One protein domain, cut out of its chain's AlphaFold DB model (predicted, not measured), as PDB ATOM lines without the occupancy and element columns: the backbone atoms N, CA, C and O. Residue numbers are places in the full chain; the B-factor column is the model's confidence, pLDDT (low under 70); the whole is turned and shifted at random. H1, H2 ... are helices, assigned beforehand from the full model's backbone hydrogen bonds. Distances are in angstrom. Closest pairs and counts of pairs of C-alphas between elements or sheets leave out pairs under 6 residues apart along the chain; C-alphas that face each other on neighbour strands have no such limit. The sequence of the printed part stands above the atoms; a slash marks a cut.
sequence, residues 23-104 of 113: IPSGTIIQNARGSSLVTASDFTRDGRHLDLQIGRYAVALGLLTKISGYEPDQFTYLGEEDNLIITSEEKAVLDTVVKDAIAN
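AT A GLANCE: This is residues 23 to 104 of the 113 residues of the protein "DUF4886 domain-containing protein" of Tenericutes bacterium ADurb.Bin239 (UniProt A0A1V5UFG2). Three helices, H1, H2 and H3, pack on one another as a triangle, each crossing the other two steeply, and two long loops reach away from this core. The second loop, residues 69 to 87, has a small antiparallel pairing near its far tip, residues 79 to 80 with 83 to 84. The 82 printed residues hold, in chain order, H1, H2 and H3 and no named strand; the class is all helix, though under half of the residues, 40 of 82, are in named elements. The whole is compact, with a radius of gyration of the C-alphas of 11.8 A, and spans 33 by 32 by 20 A.

HOW THE PARTS SIT: H1, residues 25 to 33, touches H2, residues 54 to 68; their closest C-alphas, those of Ser 25 and Val 59, are 5.5 A apart. The two run opposite ways at a steep tilt of 47 degrees. H1 also touches H3, residues 88 to 103, at a steep tilt of 50 degrees, opposite ways; the closest C-alphas, of Ile 28 and Ala 101, are 5.3 A apart. H2 and H3 touch and run the same way at a steep tilt of 52 degrees, with the C-alphas of Gly 62 and Val 98 closest at 5.5 A. The helix packing is mostly crossed, with no touching pair at a shallow tilt. In H1, H2 and H3 every O i to N i+4 pair is within hydrogen-bond range.

IN THESE COORDINATES: H1 begins at C-alpha 25, (100.341, 260.623, 363.447), and is 12.4 A long. H2 is 20.6 A long from C-alpha 54, (112.111, 260.925, 358.091), to C-alpha 68. H3, the longest helix with 16 residues, measures 22.7 A and ends at C-alpha 103, (93.192, 269.622, 358.467).

THE WHOLE: The C-alphas farthest apart, of Asp 82 and Asn 104, are 35.4 A apart. Both links are long, with 20 and 19 residues. The printed part has no cut, and no printed residue is under 70 in pLDDT.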
ATOM      1  N   ILE A  23      96.728 264.577 367.751       96.88
ATOM      2  CA  ILE A  23      97.861 264.626 366.835       96.88
ATOM      3  C   ILE A  23      97.704 263.449 365.863       96.88
ATOM      4  O   ILE A  23      97.808 262.296 366.294       96.88
ATOM      5  N   PRO A  24      97.434 263.697 364.570       97.75
ATOM      6  CA  PRO A  24      97.053 262.651 363.624       97.75
ATOM      7  C   PRO A  24      98.274 261.923 363.038       97.75
ATOM      8  O   PRO A  24      98.483 261.907 361.828       97.75
ATOM      9  N   SER A  25      99.102 261.296 363.883       98.25
ATOM     10  CA  SER A  25     100.341 260.623 363.447       98.25
ATOM     11  C   SER A  25     100.099 259.525 362.405       98.25
ATOM     12  O   SER A  25     100.876 259.387 361.463       98.25
ATOM     13  N   GLY A  26      98.996 258.779 362.530       97.88
ATOM     14  CA  GLY A  26      98.592 257.778 361.543       97.88
ATOM     15  C   GLY A  26      98.334 258.391 360.168       97.88
ATOM     16  O   GLY A  26      98.859 257.892 359.178       97.88
ATOM     17  N   THR A  27      97.577 259.486 360.109       98.62
ATOM     18  CA  THR A  27      97.268 260.189 358.856       98.62
ATOM     19  C   THR A  27      98.499 260.863 358.268       98.62
ATOM     20  O   THR A  27      98.700 260.762 357.069       98.62
ATOM     21  N   ILE A  28      99.379 261.446 359.092       98.62
ATOM     22  CA  ILE A  28     100.664 262.000 358.630       98.62
ATOM     23  C   ILE A  28     101.457 260.938 357.859       98.62
ATOM     24  O   ILE A  28     101.884 261.182 356.735       98.62
ATOM     25  N   ILE A  29     101.610 259.735 358.421       98.44
ATOM     26  CA  ILE A  29     102.358 258.658 357.758       98.44
ATOM     27  C   ILE A  29     101.614 258.110 356.534       98.44
ATOM     28  O   ILE A  29     102.252 257.790 355.537       98.44
ATOM     29  N   GLN A  30     100.280 258.011 356.569       98.19
ATOM     30  CA  GLN A  30      99.517 257.586 355.386       98.19
ATOM     31  C   GLN A  30      99.545 258.602 354.244       98.19
ATOM     32  O   GLN A  30      99.571 258.207 353.085       98.19
ATOM     33  N   ASN A  31      99.587 259.892 354.554       98.31
ATOM     34  CA  ASN A  31      99.775 260.930 353.553       98.31
ATOM     35  C   ASN A  31     101.206 260.875 352.999       98.31
ATOM     36  O   ASN A  31     101.385 260.843 351.787       98.31
ATOM     37  N   ALA A  32     102.223 260.753 353.863       97.94
ATOM     38  CA  ALA A  32     103.621 260.615 353.438       97.94
ATOM     39  C   ALA A  32     103.837 259.407 352.502       97.94
ATOM     40  O   ALA A  32     104.548 259.505 351.505       97.94
ATOM     41  N   ARG A  33     103.152 258.289 352.765       97.25
ATOM     42  CA  ARG A  33     103.069 257.104 351.889       97.25
ATOM     43  C   ARG A  33     102.582 257.376 350.471       97.25
ATOM     44  O   ARG A  33     102.961 256.650 349.559       97.25
ATOM     45  N   GLY A  34     101.714 258.368 350.304       96.44
ATOM     46  CA  GLY A  34     101.177 258.780 349.010       96.44
ATOM     47  C   GLY A  34     102.031 259.814 348.275       96.44
ATOM     48  O   GLY A  34     101.640 260.221 347.188       96.44
ATOM     49  N   SER A  35     103.151 260.246 348.860       96.69
ATOM     50  CA  SER A  35     104.042 261.273 348.307       96.69
ATOM     51  C   SER A  35     105.240 260.677 347.562       96.69
ATOM     52  O   SER A  35     105.507 259.473 347.632       96.69
ATOM     53  N   SER A  36     106.020 261.539 346.913       95.62
ATOM     54  CA  SER A  36     107.308 261.209 346.287       95.62
ATOM     55  C   SER A  36     108.365 260.665 347.261       95.62
ATOM     56  O   SER A  36     109.332 260.038 346.828       95.62
ATOM     57  N   LEU A  37     108.169 260.841 348.573       96.50
ATOM     58  CA  LEU A  37     109.087 260.395 349.627       96.50
ATOM     59  C   LEU A  37     109.004 258.894 349.933       96.50
ATOM     60  O   LEU A  37     109.825 258.367 350.688       96.50
ATOM     61  N   VAL A  38     107.990 258.193 349.418       96.06
ATOM     62  CA  VAL A  38     107.778 256.785 349.757       96.06
ATOM     63  C   VAL A  38     108.921 255.910 349.233       96.06
ATOM     64  O   VAL A  38     109.311 255.945 348.069       96.06
ATOM     65  N   THR A  39     109.454 255.072 350.118       94.56
ATOM     66  CA  THR A  39     110.509 254.098 349.810       94.56
ATOM     67  C   THR A  39     110.024 252.682 350.103       94.56
ATOM     68  O   THR A  39     108.967 252.484 350.699       94.56
ATOM     69  N   ALA A  40     110.817 251.667 349.750       94.38
ATOM     70  CA  ALA A  40     110.491 250.271 350.060       94.38
ATOM     71  C   ALA A  40     110.337 249.994 351.571       94.38
ATOM     72  O   ALA A  40     109.634 249.065 351.959       94.38
ATOM     73  N   SER A  41     110.996 250.790 352.420       93.12
ATOM     74  CA  SER A  41     110.872 250.727 353.881       93.12
ATOM     75  C   SER A  41     109.636 251.440 354.426       93.12
ATOM     76  O   SER A  41     109.285 251.239 355.589       93.12
ATOM     77  N   ASP A  42     108.967 252.248 353.602       95.75
ATOM     78  CA  ASP A  42     107.653 252.808 353.903       95.75
ATOM     79  C   ASP A  42     107.586 253.553 355.256       95.75
ATOM     80  O   ASP A  42     106.721 253.312 356.099       95.75
ATOM     81  N   PHE A  43     108.572 254.423 355.501       97.88
ATOM     82  CA  PHE A  43     108.735 255.179 356.752       97.88
ATOM     83  C   PHE A  43     108.894 254.308 358.013       97.88
ATOM     84  O   PHE A  43     108.691 254.774 359.138       97.88
ATOM     85  N   THR A  44     109.239 253.026 357.856       97.94
ATOM     86  CA  THR A  44     109.433 252.078 358.959       97.94
ATOM     87  C   THR A  44     110.802 251.409 358.921       97.94
ATOM     88  O   THR A  44     111.407 251.247 357.868       97.94
ATOM     89  N   ARG A  45     111.298 250.962 360.081       97.62
ATOM     90  CA  ARG A  45     112.540 250.159 360.158       97.62
ATOM     91  C   ARG A  45     112.312 248.649 360.210       97.62
ATOM     92  O   ARG A  45     113.249 247.879 360.047       97.62
ATOM     93  N   ASP A  46     111.094 248.231 360.535       96.81
ATOM     94  CA  ASP A  46     110.740 246.829 360.788       96.81
ATOM     95  C   ASP A  46     109.285 246.508 360.410       96.81
ATOM     96  O   ASP A  46     108.681 245.578 360.945       96.81
ATOM     97  N   GLY A  47     108.695 247.310 359.519       94.12
ATOM     98  CA  GLY A  47     107.311 247.155 359.073       94.12
ATOM     99  C   GLY A  47     106.257 247.644 360.071       94.12
ATOM    100  O   GLY A  47     105.072 247.622 359.741       94.12
ATOM    101  N   ARG A  48     106.638 248.096 361.279       93.62
ATOM    102  CA  ARG A  48     105.678 248.661 362.249       93.62
ATOM    103  C   ARG A  48     106.138 249.932 362.946       93.62
ATOM    104  O   ARG A  48     105.316 250.802 363.212       93.62
ATOM    105  N   HIS A  49     107.412 250.038 363.305       98.06
ATOM    106  CA  HIS A  49     107.917 251.229 363.964       98.06
ATOM    107  C   HIS A  49     108.498 252.185 362.945       98.06
ATOM    108  O   HIS A  49     109.207 251.750 362.038       98.06
ATOM    109  N   LEU A  50     108.309 253.479 363.201       98.50
ATOM    110  CA  LEU A  50     108.930 254.536 362.419       98.50
ATOM    111  C   LEU A  50     110.437 254.308 362.277       98.50
ATOM    112  O   LEU A  50     111.107 253.849 363.225       98.50
ATOM    113  N   ASP A  51     110.945 254.630 361.091       97.81
ATOM    114  CA  ASP A  51     112.376 254.708 360.836       97.81
ATOM    115  C   ASP A  51     113.052 255.718 361.789       97.81
ATOM    116  O   ASP A  51     112.402 256.394 362.591       97.81
ATOM    117  N   LEU A  52     114.383 255.742 361.812       96.69
ATOM    118  CA  LEU A  52     115.131 256.593 362.747       96.69
ATOM    119  C   LEU A  52     115.304 258.040 362.256       96.69
ATOM    120  O   LEU A  52     115.891 258.837 362.984       96.69
ATOM    121  N   GLN A  53     114.792 258.368 361.072       96.06
ATOM    122  CA  GLN A  53     114.947 259.635 360.369       96.06
ATOM    123  C   GLN A  53     113.572 260.215 359.984       96.06
ATOM    124  O   GLN A  53     112.828 260.670 360.859       96.06
ATOM    125  N   ILE A  54     113.234 260.207 358.692       97.81
ATOM    126  CA  ILE A  54     112.111 260.925 358.091       97.81
ATOM    127  C   ILE A  54     110.749 260.555 358.690       97.81
ATOM    128  O   ILE A  54     109.942 261.445 358.958       97.81
ATOM    129  N   GLY A  55     110.492 259.282 359.010       98.19
ATOM    130  CA  GLY A  55     109.228 258.863 359.618       98.19
ATOM    131  C   GLY A  55     109.017 259.465 361.010       98.19
ATOM    132  O   GLY A  55     107.927 259.938 361.338       98.19
ATOM    133  N   ARG A  56     110.072 259.505 361.835       98.50
ATOM    134  CA  ARG A  56     110.031 260.181 363.146       98.50
ATOM    135  C   ARG A  56     109.955 261.689 362.999       98.50
ATOM    136  O   ARG A  56     109.211 262.315 363.751       98.50
ATOM    137  N   TYR A  57     110.697 262.248 362.048       98.50
ATOM    138  CA  TYR A  57     110.683 263.676 361.767       98.50
ATOM    139  C   TYR A  57     109.267 264.148 361.409       98.50
ATOM    140  O   TYR A  57     108.763 265.074 362.035       98.50
ATOM    141  N   ALA A  58     108.583 263.467 360.483       98.38
ATOM    142  CA  ALA A  58     107.235 263.823 360.040       98.38
ATOM    143  C   ALA A  58     106.221 263.862 361.198       98.38
ATOM    144  O   ALA A  58     105.450 264.813 361.342       98.38
ATOM    145  N   VAL A  59     106.246 262.852 362.073       98.50
ATOM    146  CA  VAL A  59     105.349 262.804 363.239       98.50
ATOM    147  C   VAL A  59     105.719 263.861 364.284       98.50
ATOM    148  O   VAL A  59     104.823 264.453 364.887       98.50
ATOM    149  N   ALA A  60     107.011 264.130 364.488       98.44
ATOM    150  CA  ALA A  60     107.470 265.185 365.390       98.44
ATOM    151  C   ALA A  60     107.075 266.584 364.891       98.44
ATOM    152  O   ALA A  60     106.628 267.402 365.693       98.44
ATOM    153  N   LEU A  61     107.168 266.833 363.581       98.56
ATOM    154  CA  LEU A  61     106.715 268.070 362.950       98.56
ATOM    155  C   LEU A  61     105.218 268.283 363.200       98.56
ATOM    156  O   LEU A  61     104.834 269.315 363.737       98.56
ATOM    157  N   GLY A  62     104.379 267.274 362.939       98.44
ATOM    158  CA  GLY A  62     102.939 267.376 363.198       98.44
ATOM    159  C   GLY A  62     102.571 267.551 364.673       98.44
ATOM    160  O   GLY A  62     101.646 268.304 364.987       98.44
ATOM    161  N   LEU A  63     103.305 266.907 365.589       98.25
ATOM    162  CA  LEU A  63     103.183 267.168 367.025       98.25
ATOM    163  C   LEU A  63     103.475 268.642 367.328       98.25
ATOM    164  O   LEU A  63     102.655 269.299 367.967       98.25
ATOM    165  N   LEU A  64     104.613 269.155 366.860       97.62
ATOM    166  CA  LEU A  64     105.061 270.515 367.137       97.62
ATOM    167  C   LEU A  64     104.101 271.560 366.552       97.62
ATOM    168  O   LEU A  64     103.710 272.484 367.262       97.62
ATOM    169  N   THR A  65     103.645 271.373 365.312       97.94
ATOM    170  CA  THR A  65     102.613 272.198 364.667       97.94
ATOM    171  C   THR A  65     101.334 272.231 365.505       97.94
ATOM    172  O   THR A  65     100.826 273.307 365.819       97.94
ATOM    173  N   LYS A  66     100.829 271.070 365.957       96.12
ATOM    174  CA  LYS A  66      99.589 271.015 366.750       96.12
ATOM    175  C   LYS A  66      99.694 271.688 368.115       96.12
ATOM    176  O   LYS A  66      98.736 272.341 368.517       96.12
ATOM    177  N   ILE A  67     100.806 271.524 368.830       96.56
ATOM    178  CA  ILE A  67     100.936 272.058 370.198       96.56
ATOM    179  C   ILE A  67     101.352 273.529 370.239       96.56
ATOM    180  O   ILE A  67     101.058 274.211 371.215       96.56
ATOM    181  N   SER A  68     102.063 274.012 369.217       96.31
ATOM    182  CA  SER A  68     102.578 275.386 369.188       96.31
ATOM    183  C   SER A  68     101.646 276.374 368.486       96.31
ATOM    184  O   SER A  68     101.693 277.563 368.788       96.31
ATOM    185  N   GLY A  69     100.815 275.896 367.553       93.06
ATOM    186  CA  GLY A  69      99.981 276.744 366.702       93.06
ATOM    187  C   GLY A  69     100.731 277.433 365.556       93.06
ATOM    188  O   GLY A  69     100.120 278.233 364.852       93.06
ATOM    189  N   TYR A  70     102.021 277.143 365.358       97.62
ATOM    190  CA  TYR A  70     102.766 277.570 364.171       97.62
ATOM    191  C   TYR A  70     102.505 276.635 362.993       97.62
ATOM    192  O   TYR A  70     102.278 275.441 363.184       97.62
ATOM    193  N   GLU A  71     102.602 277.168 361.780       97.56
ATOM    194  CA  GLU A  71     102.559 276.384 360.548       97.56
ATOM    195  C   GLU A  71     103.845 275.542 360.382       97.56
ATOM    196  O   GLU A  71     104.906 275.922 360.886       97.56
ATOM    197  N   PRO A  72     103.782 274.386 359.688       97.38
ATOM    198  CA  PRO A  72     104.933 273.490 359.525       97.38
ATOM    199  C   PRO A  72     106.171 274.145 358.885       97.38
ATOM    200  O   PRO A  72     107.304 273.890 359.303       97.38
ATOM    201  N   ASP A  73     105.956 275.039 357.918       96.94
ATOM    202  CA  ASP A  73     107.002 275.757 357.176       96.94
ATOM    203  C   ASP A  73     107.778 276.773 358.035       96.94
ATOM    204  O   ASP A  73     108.880 277.189 357.675       96.94
ATOM    205  N   GLN A  74     107.259 277.123 359.213       97.88
ATOM    206  CA  GLN A  74     107.933 278.002 360.169       97.88
ATOM    207  C   GLN A  74     109.047 277.288 360.947       97.88
ATOM    208  O   GLN A  74     109.868 277.945 361.591       97.88
ATOM    209  N   PHE A  75     109.104 275.953 360.898       97.56
ATOM    210  CA  PHE A  75     110.171 275.166 361.513       97.56
ATOM    211  C   PHE A  75     111.297 274.897 360.515       97.56
ATOM    212  O   PHE A  75     111.094 274.241 359.495       97.56
ATOM    213  N   THR A  76     112.505 275.362 360.845       96.38
ATOM    214  CA  THR A  76     113.683 275.321 359.958       96.38
ATOM    215  C   THR A  76     114.701 274.234 360.307       96.38
ATOM    216  O   THR A  76     115.688 274.070 359.596       96.38
ATOM    217  N   TYR A  77     114.504 273.499 361.403       97.25
ATOM    218  CA  TYR A  77     115.437 272.458 361.832       97.25
ATOM    219  C   TYR A  77     115.357 271.237 360.910       97.25
ATOM    220  O   TYR A  77     114.302 270.619 360.814       97.25
ATOM    221  N   LEU A  78     116.470 270.861 360.279       97.75
ATOM    222  CA  LEU A  78     116.569 269.694 359.384       97.75
ATOM    223  C   LEU A  78     117.444 268.565 359.959       97.75
ATOM    224  O   LEU A  78     117.487 267.466 359.410       97.75
ATOM    225  N   GLY A  79     118.138 268.822 361.068       95.50
ATOM    226  CA  GLY A  79     119.191 267.977 361.626       95.50
ATOM    227  C   GLY A  79     120.392 268.818 362.058       95.50
ATOM    228  O   GLY A  79     120.356 270.046 361.976       95.50
ATOM    229  N   GLU A  80     121.447 268.148 362.508       94.44
ATOM    230  CA  GLU A  80     122.730 268.798 362.801       94.44
ATOM    231  C   GLU A  80     123.488 269.068 361.489       94.44
ATOM    232  O   GLU A  80     123.286 268.350 360.511       94.44
ATOM    233  N   GLU A  81     124.376 270.069 361.460       89.31
ATOM    234  CA  GLU A  81     125.077 270.524 360.239       89.31
ATOM    235  C   GLU A  81     125.773 269.380 359.474       89.31
ATOM    236  O   GLU A  81     125.615 269.257 358.262       89.31
ATOM    237  N   ASP A  82     126.451 268.483 360.194       93.12
ATOM    238  CA  ASP A  82     127.155 267.325 359.621       93.12
ATOM    239  C   ASP A  82     126.299 266.043 359.561       93.12
ATOM    240  O   ASP A  82     126.783 264.977 359.173       93.12
ATOM    241  N   ASN A  83     125.038 266.104 359.996       93.75
ATOM    242  CA  ASN A  83     124.156 264.945 360.111       93.75
ATOM    243  C   ASN A  83     122.683 265.350 359.959       93.75
ATOM    244  O   ASN A  83     121.896 265.320 360.916       93.75
ATOM    245  N   LEU A  84     122.324 265.741 358.736       96.25
ATOM    246  CA  LEU A  84     120.945 266.047 358.377       96.25
ATOM    247  C   LEU A  84     120.055 264.808 358.531       96.25
ATOM    248  O   LEU A  84     120.416 263.696 358.141       96.25
ATOM    249  N   ILE A  85     118.871 265.014 359.105       97.25
ATOM    250  CA  ILE A  85     117.837 263.983 359.240       97.25
ATOM    251  C   ILE A  85     117.043 263.877 357.936       97.25
ATOM    252  O   ILE A  85     116.696 262.768 357.536       97.25
ATOM    253  N   ILE A  86     116.766 265.027 357.315       97.44
ATOM    254  CA  ILE A  86     116.048 265.171 356.044       97.44
ATOM    255  C   ILE A  86     116.653 266.307 355.205       97.44
ATOM    256  O   ILE A  86     117.335 267.184 355.745       97.44
ATOM    257  N   THR A  87     116.372 266.332 353.903       97.12
ATOM    258  CA  THR A  87     116.713 267.465 353.024       97.12
ATOM    259  C   THR A  87     115.653 268.574 353.062       97.12
ATOM    260  O   THR A  87     114.546 268.399 353.576       97.12
ATOM    261  N   SER A  88     115.979 269.739 352.494       96.50
ATOM    262  CA  SER A  88     115.033 270.857 352.348       96.50
ATOM    263  C   SER A  88     113.859 270.514 351.423       96.50
ATOM    264  O   SER A  88     112.740 270.964 351.654       96.50
ATOM    265  N   GLU A  89     114.098 269.709 350.388       96.75
ATOM    266  CA  GLU A  89     113.066 269.228 349.468       96.75
ATOM    267  C   GLU A  89     112.117 268.265 350.184       96.75
ATOM    268  O   GLU A  89     110.902 268.430 350.111       96.75
ATOM    269  N   GLU A  90     112.659 267.316 350.955       97.62
ATOM    270  CA  GLU A  90     111.850 266.405 351.769       97.62
ATOM    271  C   GLU A  90     111.017 267.170 352.802       97.62
ATOM    272  O   GLU A  90     109.842 266.861 353.015       97.62
ATOM    273  N   LYS A  91     111.590 268.221 353.402       97.94
ATOM    274  CA  LYS A  91     110.877 269.102 354.331       97.94
ATOM    275  C   LYS A  91     109.689 269.796 353.670       97.94
ATOM    276  O   LYS A  91     108.617 269.812 354.265       97.94
ATOM    277  N   ALA A  92     109.849 270.323 352.457       97.38
ATOM    278  CA  ALA A  92     108.763 270.994 351.746       97.38
ATOM    279  C   ALA A  92     107.574 270.051 351.485       97.38
ATOM    280  O   ALA A  92     106.420 270.437 351.675       97.38
ATOM    281  N   VAL A  93     107.845 268.792 351.128       98.19
ATOM    282  CA  VAL A  93     106.794 267.774 350.983       98.19
ATOM    283  C   VAL A  93     106.145 267.464 352.334       98.19
ATOM    284  O   VAL A  93     104.917 267.419 352.440       98.19
ATOM    285  N   LEU A  94     106.948 267.298 353.392       98.25
ATOM    286  CA  LEU A  94     106.432 267.038 354.737       98.25
ATOM    287  C   LEU A  94     105.586 268.187 355.298       98.25
ATOM    288  O   LEU A  94     104.645 267.919 356.044       98.25
ATOM    289  N   ASP A  95     105.865 269.434 354.928       97.81
ATOM    290  CA  ASP A  95     105.057 270.588 355.328       97.81
ATOM    291  C   ASP A  95     103.631 270.488 354.781       97.81
ATOM    292  O   ASP A  95     102.668 270.640 355.539       97.81
ATOM    293  N   THR A  96     103.486 270.127 353.503       97.94
ATOM    294  CA  THR A  96     102.184 269.850 352.875       97.94
ATOM    295  C   THR A  96     101.503 268.645 353.525       97.94
ATOM    296  O   THR A  96     100.356 268.741 353.962       97.94
ATOM    297  N   VAL A  97     102.228 267.530 353.680       98.44
ATOM    298  CA  VAL A  97     101.730 266.297 354.319       98.44
ATOM    299  C   VAL A  97     101.153 266.574 355.707       98.44
ATOM    300  O   VAL A  97     100.049 266.122 356.028       98.44
ATOM    301  N   VAL A  98     101.904 267.296 356.542       98.31
ATOM    302  CA  VAL A  98     101.518 267.600 357.921       98.31
ATOM    303  C   VAL A  98     100.328 268.545 357.945       98.31
ATOM    304  O   VAL A  98      99.379 268.288 358.688       98.31
ATOM    305  N   LYS A  99     100.348 269.602 357.130       97.25
ATOM    306  CA  LYS A  99      99.247 270.563 357.031       97.25
ATOM    307  C   LYS A  99      97.937 269.874 356.653       97.25
ATOM    308  O   LYS A  99      96.928 270.057 357.337       97.25
ATOM    309  N   ASP A 100      97.972 269.013 355.643       97.50
ATOM    310  CA  ASP A 100      96.789 268.298 355.171       97.50
ATOM    311  C   ASP A 100      96.281 267.271 356.183       97.50
ATOM    312  O   ASP A 100      95.073 267.189 356.418       97.50
ATOM    313  N   ALA A 101      97.184 266.524 356.827       98.19
ATOM    314  CA  ALA A 101      96.818 265.566 357.868       98.19
ATOM    315  C   ALA A 101      96.199 266.264 359.086       98.19
ATOM    316  O   ALA A 101      95.277 265.747 359.710       98.19
ATOM    317  N   ILE A 102      96.684 267.455 359.430       97.50
ATOM    318  CA  ILE A 102      96.149 268.274 360.517       97.50
ATOM    319  C   ILE A 102      94.750 268.809 360.200       97.50
ATOM    320  O   ILE A 102      93.918 268.878 361.112       97.50
ATOM    321  N   ALA A 103      94.498 269.179 358.942       96.44
ATOM    322  CA  ALA A 103      93.192 269.622 358.467       96.44
ATOM    323  C   ALA A 103      92.195 268.458 358.311       96.44
ATOM    324  O   ALA A 103      91.003 268.638 358.554       96.44
ATOM    325  N   ASN A 104      92.681 267.262 357.962       97.31
ATOM    326  CA  ASN A 104      91.870 266.078 357.671       97.31
ATOM    327  C   ASN A 104      92.319 264.860 358.510       97.31
ATOM    328  O   ASN A 104      92.720 263.840 357.955       97.31
TER     329      ASN A 104